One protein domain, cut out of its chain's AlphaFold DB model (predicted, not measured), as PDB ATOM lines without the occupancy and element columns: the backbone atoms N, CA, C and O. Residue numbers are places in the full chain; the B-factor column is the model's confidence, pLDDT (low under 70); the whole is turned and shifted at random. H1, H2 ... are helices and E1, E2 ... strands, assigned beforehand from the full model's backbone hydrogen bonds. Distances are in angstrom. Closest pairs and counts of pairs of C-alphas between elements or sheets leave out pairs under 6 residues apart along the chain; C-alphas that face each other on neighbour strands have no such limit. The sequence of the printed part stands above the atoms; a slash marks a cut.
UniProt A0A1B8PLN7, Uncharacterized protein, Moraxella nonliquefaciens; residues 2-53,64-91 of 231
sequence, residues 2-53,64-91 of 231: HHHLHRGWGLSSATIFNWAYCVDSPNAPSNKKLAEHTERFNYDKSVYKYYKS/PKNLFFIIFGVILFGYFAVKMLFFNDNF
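This is residues 2 to 53 and 64 to 91 of the 231 residues of an uncharacterized protein of Moraxella nonliquefaciens (UniProt A0A1B8PLN7). A small antiparallel sheet of three strands, with the short helix H1 at its border, makes a small body; the long helix H2 stands free of it, far off beyond a cut. The 80 printed residues hold two named helices and three named strands, along the chain E1 E2 H1 E3 H2, with sheet order E1 - E2 - E3. The class is mixed, and the whole is extended, with a radius of gyration of the C-alphas of 21.6 A and spans of 65 by 36 by 21 A.

E1, residues 2 to 6, begins with C-alpha 2 at (23.348, -61.096, 18.247) and is 13.0 A long. E2, residues 13 to 19, is 20.2 A long, H1, residues 29 to 33, 6.5 A, and E3, residues 37 to 42, 16.1 A. H2, residues 65 to 86, is 32.0 A long and ends with C-alpha 86 at (17.652, -6.489, 32.618).

The hairpin E1 and E2 is antiparallel at 156 degrees, with N 4 and O 17 2.9 A apart, within hydrogen-bond range. E2 and E3 are antiparallel at 155 degrees, with N 16 and O 39 within range at 2.8 A. H1 only grazes the sheet with residues 31 to 33; the closest C-alphas of E2 and H1 are those of Phe 17 and Lys 32, 7.0 A apart. H2 is not on the sheet and is apart from H1. In H1 and H2 every O i to N i+4 pair is within hydrogen-bond range.

The C-alphas of Cys 22 and Asn 90 are the two farthest apart, 65.4 A. Residues 54 to 63 are not printed; C-alphas 53 and 64 are 27.5 A apart across this cut. Residues 46 to 53 and 65 to 91 stand free. Of the links printed whole, none is long. The pLDDT is under 70 at residue 53 and residues 87 to 91.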
ATOM      1  N   HIS A   2      22.147 -61.567  17.559       90.06
ATOM      2  CA  HIS A   2      23.348 -61.096  18.247       90.06
ATOM      3  C   HIS A   2      22.990 -59.851  19.061       90.06
ATOM      4  O   HIS A   2      22.428 -58.901  18.517       90.06
ATOM      5  N   HIS A   3      23.319 -59.865  20.354       89.00
ATOM      6  CA  HIS A   3      23.124 -58.740  21.265       89.00
ATOM      7  C   HIS A   3      24.485 -58.175  21.671       89.00
ATOM      8  O   HIS A   3      25.266 -58.861  22.329       89.00
ATOM      9  N   HIS A   4      24.758 -56.916  21.330       91.00
ATOM     10  CA  HIS A   4      25.948 -56.205  21.802       91.00
ATOM     11  C   HIS A   4      25.557 -55.119  22.791       91.00
ATOM     12  O   HIS A   4      24.791 -54.209  22.473       91.00
ATOM     13  N   LEU A   5      26.135 -55.176  23.988       89.44
ATOM     14  CA  LEU A   5      25.951 -54.146  24.997       89.44
ATOM     15  C   LEU A   5      27.110 -53.143  24.944       89.44
ATOM     16  O   LEU A   5      28.280 -53.498  25.072       89.44
ATOM     17  N   HIS A   6      26.778 -51.859  24.826       88.56
ATOM     18  CA  HIS A   6      27.751 -50.774  24.742       88.56
ATOM     19  C   HIS A   6      27.458 -49.663  25.759       88.56
ATOM     20  O   HIS A   6      26.335 -49.173  25.881       88.56
ATOM     21  N   ARG A   7      28.495 -49.217  26.480       84.75
ATOM     22  CA  ARG A   7      28.395 -48.229  27.566       84.75
ATOM     23  C   ARG A   7      29.103 -46.922  27.198       84.75
ATOM     24  O   ARG A   7      30.328 -46.833  27.250       84.75
ATOM     25  N   GLY A   8      28.333 -45.885  26.867       81.81
ATOM     26  CA  GLY A   8      28.865 -44.563  26.514       81.81
ATOM     27  C   GLY A   8      29.565 -43.853  27.685       81.81
ATOM     28  O   GLY A   8      29.027 -43.788  28.790       81.81
ATOM     29  N   TRP A   9      30.770 -43.317  27.446       70.00
ATOM     30  CA  TRP A   9      31.553 -42.455  28.360       70.00
ATOM     31  C   TRP A   9      31.782 -42.970  29.803       70.00
ATOM     32  O   TRP A   9      32.202 -42.213  30.683       70.00
ATOM     33  N   GLY A  10      31.532 -44.255  30.075       71.31
ATOM     34  CA  GLY A  10      31.560 -44.831  31.426       71.31
ATOM     35  C   GLY A  10      30.336 -44.491  32.296       71.31
ATOM     36  O   GLY A  10      30.315 -44.831  33.481       71.31
ATOM     37  N   LEU A  11      29.291 -43.870  31.739       74.88
ATOM     38  CA  LEU A  11      28.035 -43.560  32.440       74.88
ATOM     39  C   LEU A  11      27.276 -44.840  32.822       74.88
ATOM     40  O   LEU A  11      27.412 -45.852  32.149       74.88
ATOM     41  N   SER A  12      26.482 -44.825  33.895       73.56
ATOM     42  CA  SER A  12      25.811 -46.027  34.442       73.56
ATOM     43  C   SER A  12      24.599 -46.536  33.643       73.56
ATOM     44  O   SER A  12      23.832 -47.342  34.157       73.56
ATOM     45  N   SER A  13      24.420 -46.070  32.409       80.12
ATOM     46  CA  SER A  13      23.380 -46.510  31.476       80.12
ATOM     47  C   SER A  13      24.066 -47.086  30.240       80.12
ATOM     48  O   SER A  13      25.104 -46.567  29.813       80.12
ATOM     49  N   ALA A  14      23.520 -48.167  29.700       87.31
ATOM     50  CA  ALA A  14      24.027 -48.839  28.515       87.31
ATOM     51  C   ALA A  14      22.993 -48.803  27.386       87.31
ATOM     52  O   ALA A  14      21.803 -48.561  27.595       87.31
ATOM     53  N   THR A  15      23.469 -49.059  26.178       90.00
ATOM     54  CA  THR A  15      22.638 -49.263  24.997       90.00
ATOM     55  C   THR A  15      22.877 -50.682  24.503       90.00
ATOM     56  O   THR A  15      24.031 -51.099  24.373       90.00
ATOM     57  N   ILE A  16      21.795 -51.417  24.273       91.50
ATOM     58  CA  ILE A  16      21.806 -52.743  23.664       91.50
ATOM     59  C   ILE A  16      21.521 -52.549  22.176       91.50
ATOM     60  O   ILE A  16      20.546 -51.894  21.813       91.50
ATOM     61  N   PHE A  17      22.394 -53.095  21.338       92.38
ATOM     62  CA  PHE A  17      22.238 -53.151  19.890       92.38
ATOM     63  C   PHE A  17      21.961 -54.598  19.485       92.38
ATOM     64  O   PHE A  17      22.698 -55.499  19.896       92.38
ATOM     65  N   ASN A  18      20.910 -54.802  18.694       91.94
ATOM     66  CA  ASN A  18      20.464 -56.115  18.238       91.94
ATOM     67  C   ASN A  18      20.592 -56.227  16.715       91.94
ATOM     68  O   ASN A  18      20.218 -55.300  15.993       91.94
ATOM     69  N   TRP A  19      21.045 -57.388  16.243       93.31
ATOM     70  CA  TRP A  19      21.026 -57.785  14.831       93.31
ATOM     71  C   TRP A  19      20.521 -59.229  14.703       93.31
ATOM     72  O   TRP A  19      20.781 -60.069  15.578       93.31
ATOM     73  N   ALA A  20      19.853 -59.569  13.603       91.38
ATOM     74  CA  ALA A  20      19.444 -60.937  13.301       91.38
ATOM     75  C   ALA A  20      20.661 -61.865  13.127       91.38
ATOM     76  O   ALA A  20      20.653 -63.002  13.611       91.38
ATOM     77  N   TYR A  21      21.730 -61.355  12.511       90.62
ATOM     78  CA  TYR A  21      22.946 -62.079  12.132       90.62
ATOM     79  C   TYR A  21      24.161 -61.733  13.016       90.62
ATOM     80  O   TYR A  21      24.130 -60.798  13.819       90.62
ATOM     81  N   CYS A  22      25.238 -62.516  12.904       90.00
ATOM     82  CA  CYS A  22      26.501 -62.245  13.598       90.00
ATOM     83  C   CYS A  22      27.232 -61.069  12.936       90.00
ATOM     84  O   CYS A  22      27.341 -61.019  11.715       90.00
ATOM     85  N   VAL A  23      27.743 -60.133  13.739       89.19
ATOM     86  CA  VAL A  23      28.353 -58.889  13.244       89.19
ATOM     87  C   VAL A  23      29.776 -58.768  13.758       89.19
ATOM     88  O   VAL A  23      29.990 -58.587  14.958       89.19
ATOM     89  N   ASP A  24      30.736 -58.792  12.839       85.75
ATOM     90  CA  ASP A  24      32.130 -58.491  13.142       85.75
ATOM     91  C   ASP A  24      32.290 -57.017  13.531       85.75
ATOM     92  O   ASP A  24      31.703 -56.113  12.934       85.75
ATOM     93  N   SER A  25      33.103 -56.751  14.556       86.88
ATOM     94  CA  SER A  25      33.344 -55.397  15.080       86.88
ATOM     95  C   SER A  25      32.059 -54.587  15.389       86.88
ATOM     96  O   SER A  25      31.887 -53.478  14.874       86.88
ATOM     97  N   PRO A  26      31.180 -55.041  16.310       87.69
ATOM     98  CA  PRO A  26      29.910 -54.367  16.637       87.69
ATOM     99  C   PRO A  26      30.088 -52.990  17.313       87.69
ATOM    100  O   PRO A  26      29.127 -52.267  17.573       87.69
ATOM    101  N   ASN A  27      31.329 -52.592  17.610       85.94
ATOM    102  CA  ASN A  27      31.654 -51.258  18.105       85.94
ATOM    103  C   ASN A  27      31.797 -50.193  17.007       85.94
ATOM    104  O   ASN A  27      31.744 -49.006  17.350       85.94
ATOM    105  N   ALA A  28      31.958 -50.587  15.738       88.56
ATOM    106  CA  ALA A  28      32.140 -49.675  14.612       88.56
ATOM    107  C   ALA A  28      30.899 -48.784  14.377       88.56
ATOM    108  O   ALA A  28      29.768 -49.241  14.570       88.56
ATOM    109  N   PRO A  29      31.073 -47.514  13.960       85.38
ATOM    110  CA  PRO A  29      29.958 -46.581  13.779       85.38
ATOM    111  C   PRO A  29      29.022 -46.985  12.633       85.38
ATOM    112  O   PRO A  29      27.817 -46.773  12.743       85.38
ATOM    113  N   SER A  30      29.552 -47.612  11.575       86.31
ATOM    114  CA  SER A  30      28.761 -48.243  10.514       86.31
ATOM    115  C   SER A  30      27.835 -49.311  11.095       86.31
ATOM    116  O   SER A  30      26.619 -49.196  11.015       86.31
ATOM    117  N   ASN A  31      28.410 -50.305  11.769       87.81
ATOM    118  CA  ASN A  31      27.708 -51.519  12.179       87.81
ATOM    119  C   ASN A  31      26.653 -51.227  13.260       87.81
ATOM    120  O   ASN A  31      25.583 -51.830  13.252       87.81
ATOM    121  N   LYS A  32      26.893 -50.221  14.114       86.88
ATOM    122  CA  LYS A  32      25.893 -49.671  15.048       86.88
ATOM    123  C   LYS A  32      24.696 -49.016  14.357       86.88
ATOM    124  O   LYS A  32      23.602 -49.072  14.903       86.88
ATOM    125  N   LYS A  33      24.877 -48.400  13.182       85.88
ATOM    126  CA  LYS A  33      23.773 -47.823  12.394       85.88
ATOM    127  C   LYS A  33      22.936 -48.903  11.693       85.88
ATOM    128  O   LYS A  33      21.762 -48.669  11.446       85.88
ATOM    129  N   LEU A  34      23.523 -50.068  11.403       87.38
ATOM    130  CA  LEU A  34      22.820 -51.236  10.854       87.38
ATOM    131  C   LEU A  34      22.090 -52.081  11.924       87.38
ATOM    132  O   LEU A  34      21.562 -53.137  11.592       87.38
ATOM    133  N   ALA A  35      22.067 -51.668  13.196       88.06
ATOM    134  CA  ALA A  35      21.323 -52.388  14.230       88.06
ATOM    135  C   ALA A  35      19.807 -52.272  14.006       88.06
ATOM    136  O   ALA A  35      19.278 -51.166  13.891       88.06
ATOM    137  N   GLU A  36      19.116 -53.411  13.994       89.19
ATOM    138  CA  GLU A  36      17.660 -53.505  13.801       89.19
ATOM    139  C   GLU A  36      16.907 -52.887  14.981       89.19
ATOM    140  O   GLU A  36      15.957 -52.126  14.802       89.19
ATOM    141  N   HIS A  37      17.377 -53.169  16.200       85.62
ATOM    142  CA  HIS A  37      16.842 -52.586  17.424       85.62
ATOM    143  C   HIS A  37      17.962 -51.987  18.272       85.62
ATOM    144  O   HIS A  37      19.033 -52.574  18.443       85.62
ATOM    145  N   THR A  38      17.688 -50.802  18.813       87.69
ATOM    146  CA  THR A  38      18.571 -50.067  19.720       87.69
ATOM    147  C   THR A  38      17.781 -49.716  20.975       87.69
ATOM    148  O   THR A  38      16.950 -48.810  20.957       87.69
ATOM    149  N   GLU A  39      18.040 -50.422  22.071       86.50
ATOM    150  CA  GLU A  39      17.320 -50.255  23.335       86.50
ATOM    151  C   GLU A  39      18.214 -49.662  24.423       86.50
ATOM    152  O   GLU A  39      19.428 -49.876  24.466       86.50
ATOM    153  N   ARG A  40      17.618 -48.893  25.338       85.56
ATOM    154  CA  ARG A  40      18.339 -48.232  26.430       85.56
ATOM    155  C   ARG A  40      18.160 -49.017  27.722       85.56
ATOM    156  O   ARG A  40      17.107 -48.963  28.349       85.56
ATOM    157  N   PHE A  41      19.222 -49.696  28.138       86.38
ATOM    158  CA  PHE A  41      19.228 -50.542  29.321       86.38
ATOM    159  C   PHE A  41      19.847 -49.821  30.522       86.38
ATOM    160  O   PHE A  41      20.991 -49.354  30.492       86.38
ATOM    161  N   ASN A  42      19.089 -49.762  31.613       85.56
ATOM    162  CA  ASN A  42      19.581 -49.315  32.907       85.56
ATOM    163  C   ASN A  42      19.778 -50.542  33.794       85.56
ATOM    164  O   ASN A  42      18.838 -51.295  34.027       85.56
ATOM    165  N   TYR A  43      20.990 -50.715  34.312       81.44
ATOM    166  CA  TYR A  43      21.274 -51.781  35.262       81.44
ATOM    167  C   TYR A  43      20.516 -51.538  36.564       81.44
ATOM    168  O   TYR A  43      20.674 -50.477  37.180       81.44
ATOM    169  N   ASP A  44      19.759 -52.537  37.017       85.38
ATOM    170  CA  ASP A  44      19.335 -52.569  38.410       85.38
ATOM    171  C   ASP A  44      20.585 -52.601  39.304       85.38
ATOM    172  O   ASP A  44      21.568 -53.296  39.038       85.38
ATOM    173  N   LYS A  45      20.567 -51.803  40.368       81.94
ATOM    174  CA  LYS A  45      21.654 -51.755  41.343       81.94
ATOM    175  C   LYS A  45      21.583 -52.919  42.330       81.94
ATOM    176  O   LYS A  45      22.609 -53.240  42.924       81.94
ATOM    177  N   SER A  46      20.414 -53.543  42.501       84.00
ATOM    178  CA  SER A  46      20.219 -54.653  43.439       84.00
ATOM    179  C   SER A  46      21.086 -55.866  43.074       84.00
ATOM    180  O   SER A  46      21.760 -56.427  43.939       84.00
ATOM    181  N   VAL A  47      21.175 -56.204  41.780       83.88
ATOM    182  CA  VAL A  47      21.913 -57.381  41.288       83.88
ATOM    183  C   VAL A  47      23.427 -57.276  41.490       83.88
ATOM    184  O   VAL A  47      24.084 -58.293  41.711       83.88
ATOM    185  N   TYR A  48      23.994 -56.062  41.539       76.94
ATOM    186  CA  TYR A  48      25.415 -55.867  41.860       76.94
ATOM    187  C   TYR A  48      25.785 -56.323  43.280       76.94
ATOM    188  O   TYR A  48      26.951 -56.612  43.529       76.94
ATOM    189  N   LYS A  49      24.822 -56.432  44.210       81.94
ATOM    190  CA  LYS A  49      25.071 -56.975  45.558       81.94
ATOM    191  C   LYS A  49      25.473 -58.453  45.520       81.94
ATOM    192  O   LYS A  49      26.250 -58.894  46.362       81.94
ATOM    193  N   TYR A  50      24.939 -59.204  44.558       85.31
ATOM    194  CA  TYR A  50      25.119 -60.653  44.443       85.31
ATOM    195  C   TYR A  50      26.268 -61.040  43.498       85.31
ATOM    196  O   TYR A  50      26.737 -62.174  43.535       85.31
ATOM    197  N   TYR A  51      26.758 -60.102  42.680       81.38
ATOM    198  CA  TYR A  51      27.812 -60.344  41.697       81.38
ATOM    199  C   TYR A  51      29.155 -59.727  42.119       81.38
ATOM    200  O   TYR A  51      29.377 -58.522  42.004       81.38
ATOM    201  N   LYS A  52      30.086 -60.570  42.581       70.19
ATOM    202  CA  LYS A  52      31.423 -60.165  43.047       70.19
ATOM    203  C   LYS A  52      32.488 -60.346  41.954       70.19
ATOM    204  O   LYS A  52      33.326 -61.240  42.038       70.19
ATOM    205  N   SER A  53      32.474 -59.494  40.929       69.19
ATOM    206  CA  SER A  53      33.541 -59.454  39.914       69.19
ATOM    207  C   SER A  53      34.803 -58.737  40.393       69.19
ATOM    208  O   SER A  53      34.723 -57.765  41.146       69.19
ATOM    209  N   PRO A  64      34.645 -35.834  28.223       78.50
ATOM    210  CA  PRO A  64      35.662 -34.996  27.596       78.50
ATOM    211  C   PRO A  64      35.654 -33.589  28.205       78.50
ATOM    212  O   PRO A  64      34.597 -32.972  28.336       78.50
ATOM    213  N   LYS A  65      36.839 -33.056  28.538       79.31
ATOM    214  CA  LYS A  65      36.997 -31.730  29.173       79.31
ATOM    215  C   LYS A  65      36.309 -30.611  28.376       79.31
ATOM    216  O   LYS A  65      35.702 -29.725  28.965       79.31
ATOM    217  N   ASN A  66      36.325 -30.710  27.048       82.31
ATOM    218  CA  ASN A  66      35.712 -29.756  26.120       82.31
ATOM    219  C   ASN A  66      34.201 -29.568  26.370       82.31
ATOM    220  O   ASN A  66      33.694 -28.463  26.210       82.31
ATOM    221  N   LEU A  67      33.490 -30.609  26.824       85.00
ATOM    222  CA  LEU A  67      32.058 -30.516  27.129       85.00
ATOM    223  C   LEU A  67      31.782 -29.611  28.342       85.00
ATOM    224  O   LEU A  67      30.791 -28.887  28.345       85.00
ATOM    225  N   PHE A  68      32.674 -29.595  29.340       86.06
ATOM    226  CA  PHE A  68      32.547 -28.692  30.487       86.06
ATOM    227  C   PHE A  68      32.705 -27.225  30.075       86.06
ATOM    228  O   PHE A  68      31.939 -26.391  30.547       86.06
ATOM    229  N   PHE A  69      33.630 -26.913  29.159       89.50
ATOM    230  CA  PHE A  69      33.784 -25.553  28.629       89.50
ATOM    231  C   PHE A  69      32.551 -25.088  27.846       89.50
ATOM    232  O   PHE A  69      32.145 -23.942  28.001       89.50
ATOM    233  N   ILE A  70      31.914 -25.971  27.066       90.62
ATOM    234  CA  ILE A  70      30.664 -25.653  26.355       90.62
ATOM    235  C   ILE A  70      29.533 -25.369  27.352       90.62
ATOM    236  O   ILE A  70      28.878 -24.335  27.254       90.62
ATOM    237  N   ILE A  71      29.330 -26.240  28.349       91.62
ATOM    238  CA  ILE A  71      28.289 -26.057  29.378       91.62
ATOM    239  C   ILE A  71      28.525 -24.760  30.167       91.62
ATOM    240  O   ILE A  71      27.598 -23.976  30.357       91.62
ATOM    241  N   PHE A  72      29.766 -24.498  30.580       93.12
ATOM    242  CA  PHE A  72      30.140 -23.272  31.284       93.12
ATOM    243  C   PHE A  72      29.944 -22.022  30.414       93.12
ATOM    244  O   PHE A  72      29.411 -21.024  30.893       93.12
ATOM    245  N   GLY A  73      30.293 -22.093  29.126       93.88
ATOM    246  CA  GLY A  73      30.064 -21.025  28.153       93.88
ATOM    247  C   GLY A  73      28.582 -20.698  27.971       93.88
ATOM    248  O   GLY A  73      28.223 -19.526  27.993       93.88
ATOM    249  N   VAL A  74      27.707 -21.706  27.879       94.25
ATOM    250  CA  VAL A  74      26.246 -21.504  27.802       94.25
ATOM    251  C   VAL A  74      25.700 -20.867  29.085       94.25
ATOM    252  O   VAL A  74      24.886 -19.950  29.006       94.25
ATOM    253  N   ILE A  75      26.173 -21.292  30.262       94.50
ATOM    254  CA  ILE A  75      25.760 -20.711  31.552       94.50
ATOM    255  C   ILE A  75      26.214 -19.247  31.668       94.50
ATOM    256  O   ILE A  75      25.407 -18.388  32.022       94.50
ATOM    257  N   LEU A  76      27.471 -18.937  31.328       94.00
ATOM    258  CA  LEU A  76      27.970 -17.559  31.334       94.00
ATOM    259  C   LEU A  76      27.282 -16.684  30.285       94.00
ATOM    260  O   LEU A  76      26.976 -15.532  30.580       94.00
ATOM    261  N   PHE A  77      27.012 -17.209  29.089       92.62
ATOM    262  CA  PHE A  77      26.301 -16.478  28.044       92.62
ATOM    263  C   PHE A  77      24.852 -16.190  28.452       92.62
ATOM    264  O   PHE A  77      24.402 -15.059  28.309       92.62
ATOM    265  N   GLY A  78      24.149 -17.164  29.040       92.00
ATOM    266  CA  GLY A  78      22.809 -16.964  29.596       92.00
ATOM    267  C   GLY A  78      22.794 -15.924  30.719       92.00
ATOM    268  O   GLY A  78      21.974 -15.009  30.698       92.00
ATOM    269  N   TYR A  79      23.746 -15.998  31.654       90.75
ATOM    270  CA  TYR A  79      23.901 -15.000  32.716       90.75
ATOM    271  C   TYR A  79      24.222 -13.603  32.164       90.75
ATOM    272  O   TYR A  79      23.633 -12.618  32.605       90.75
ATOM    273  N   PHE A  80      25.114 -13.500  31.175       88.50
ATOM    274  CA  PHE A  80      25.455 -12.233  30.530       88.50
ATOM    275  C   PHE A  80      24.276 -11.656  29.742       88.50
ATOM    276  O   PHE A  80      24.022 -10.462  29.846       88.50
ATOM    277  N   ALA A  81      23.524 -12.484  29.012       86.94
ATOM    278  CA  ALA A  81      22.333 -12.068  28.277       86.94
ATOM    279  C   ALA A  81      21.241 -11.553  29.225       86.94
ATOM    280  O   ALA A  81      20.729 -10.460  29.015       86.94
ATOM    281  N   VAL A  82      20.946 -12.269  30.316       85.81
ATOM    282  CA  VAL A  82      20.015 -11.792  31.355       85.81
ATOM    283  C   VAL A  82      20.534 -10.495  31.984       85.81
ATOM    284  O   VAL A  82      19.794  -9.520  32.072       85.81
ATOM    285  N   LYS A  83      21.818 -10.415  32.354       82.50
ATOM    286  CA  LYS A  83      22.382  -9.180  32.914       82.50
ATOM    287  C   LYS A  83      22.283  -8.005  31.931       82.50
ATOM    288  O   LYS A  83      21.970  -6.894  32.336       82.50
ATOM    289  N   MET A  84      22.539  -8.235  30.648       77.19
ATOM    290  CA  MET A  84      22.525  -7.198  29.619       77.19
ATOM    291  C   MET A  84      21.104  -6.744  29.255       77.19
ATOM    292  O   MET A  84      20.906  -5.553  29.039       77.19
ATOM    293  N   LEU A  85      20.122  -7.652  29.263       76.38
ATOM    294  CA  LEU A  85      18.715  -7.338  28.993       76.38
ATOM    295  C   LEU A  85      17.995  -6.665  30.173       76.38
ATOM    296  O   LEU A  85      17.097  -5.866  29.935       76.38
ATOM    297  N   PHE A  86      18.364  -6.975  31.423       71.31
ATOM    298  CA  PHE A  86      17.652  -6.489  32.618       71.31
ATOM    299  C   PHE A  86      18.382  -5.396  33.425       71.31
ATOM    300  O   PHE A  86      17.783  -4.846  34.343       71.31
ATOM    301  N   PHE A  87      19.650  -5.072  33.127       65.75
ATOM    302  CA  PHE A  87      20.420  -4.041  33.857       65.75
ATOM    303  C   PHE A  87      21.022  -2.940  32.962       65.75
ATOM    304  O   PHE A  87      21.861  -2.173  33.438       65.75
ATOM    305  N   ASN A  88      20.674  -2.861  31.673       58.88
ATOM    306  CA  ASN A  88      21.202  -1.815  30.792       58.88
ATOM    307  C   ASN A  88      20.184  -1.355  29.737       58.88
ATOM    308  O   ASN A  88      20.140  -1.883  28.626       58.88
ATOM    309  N   ASP A  89      19.449  -0.289  30.054       62.56
ATOM    310  CA  ASP A  89      18.384   0.299  29.220       62.56
ATOM    311  C   ASP A  89      18.865   0.850  27.856       62.56
ATOM    312  O   ASP A  89      18.073   1.264  27.013       62.56
ATOM    313  N   ASN A  90      20.181   0.850  27.612       57.16
ATOM    314  CA  ASN A  90      20.838   1.573  26.520       57.16
ATOM    315  C   ASN A  90      21.259   0.699  25.320       57.16
ATOM    316  O   ASN A  90      21.908   1.197  24.399       57.16
ATOM    317  N   PHE A  91      20.965  -0.606  25.323       60.78
ATOM    318  CA  PHE A  91      21.418  -1.502  24.247       60.78
ATOM    319  C   PHE A  91      20.489  -1.505  23.022       60.78
ATOM    320  O   PHE A  91      20.961  -1.427  21.887       60.78
TER     321      PHE A  91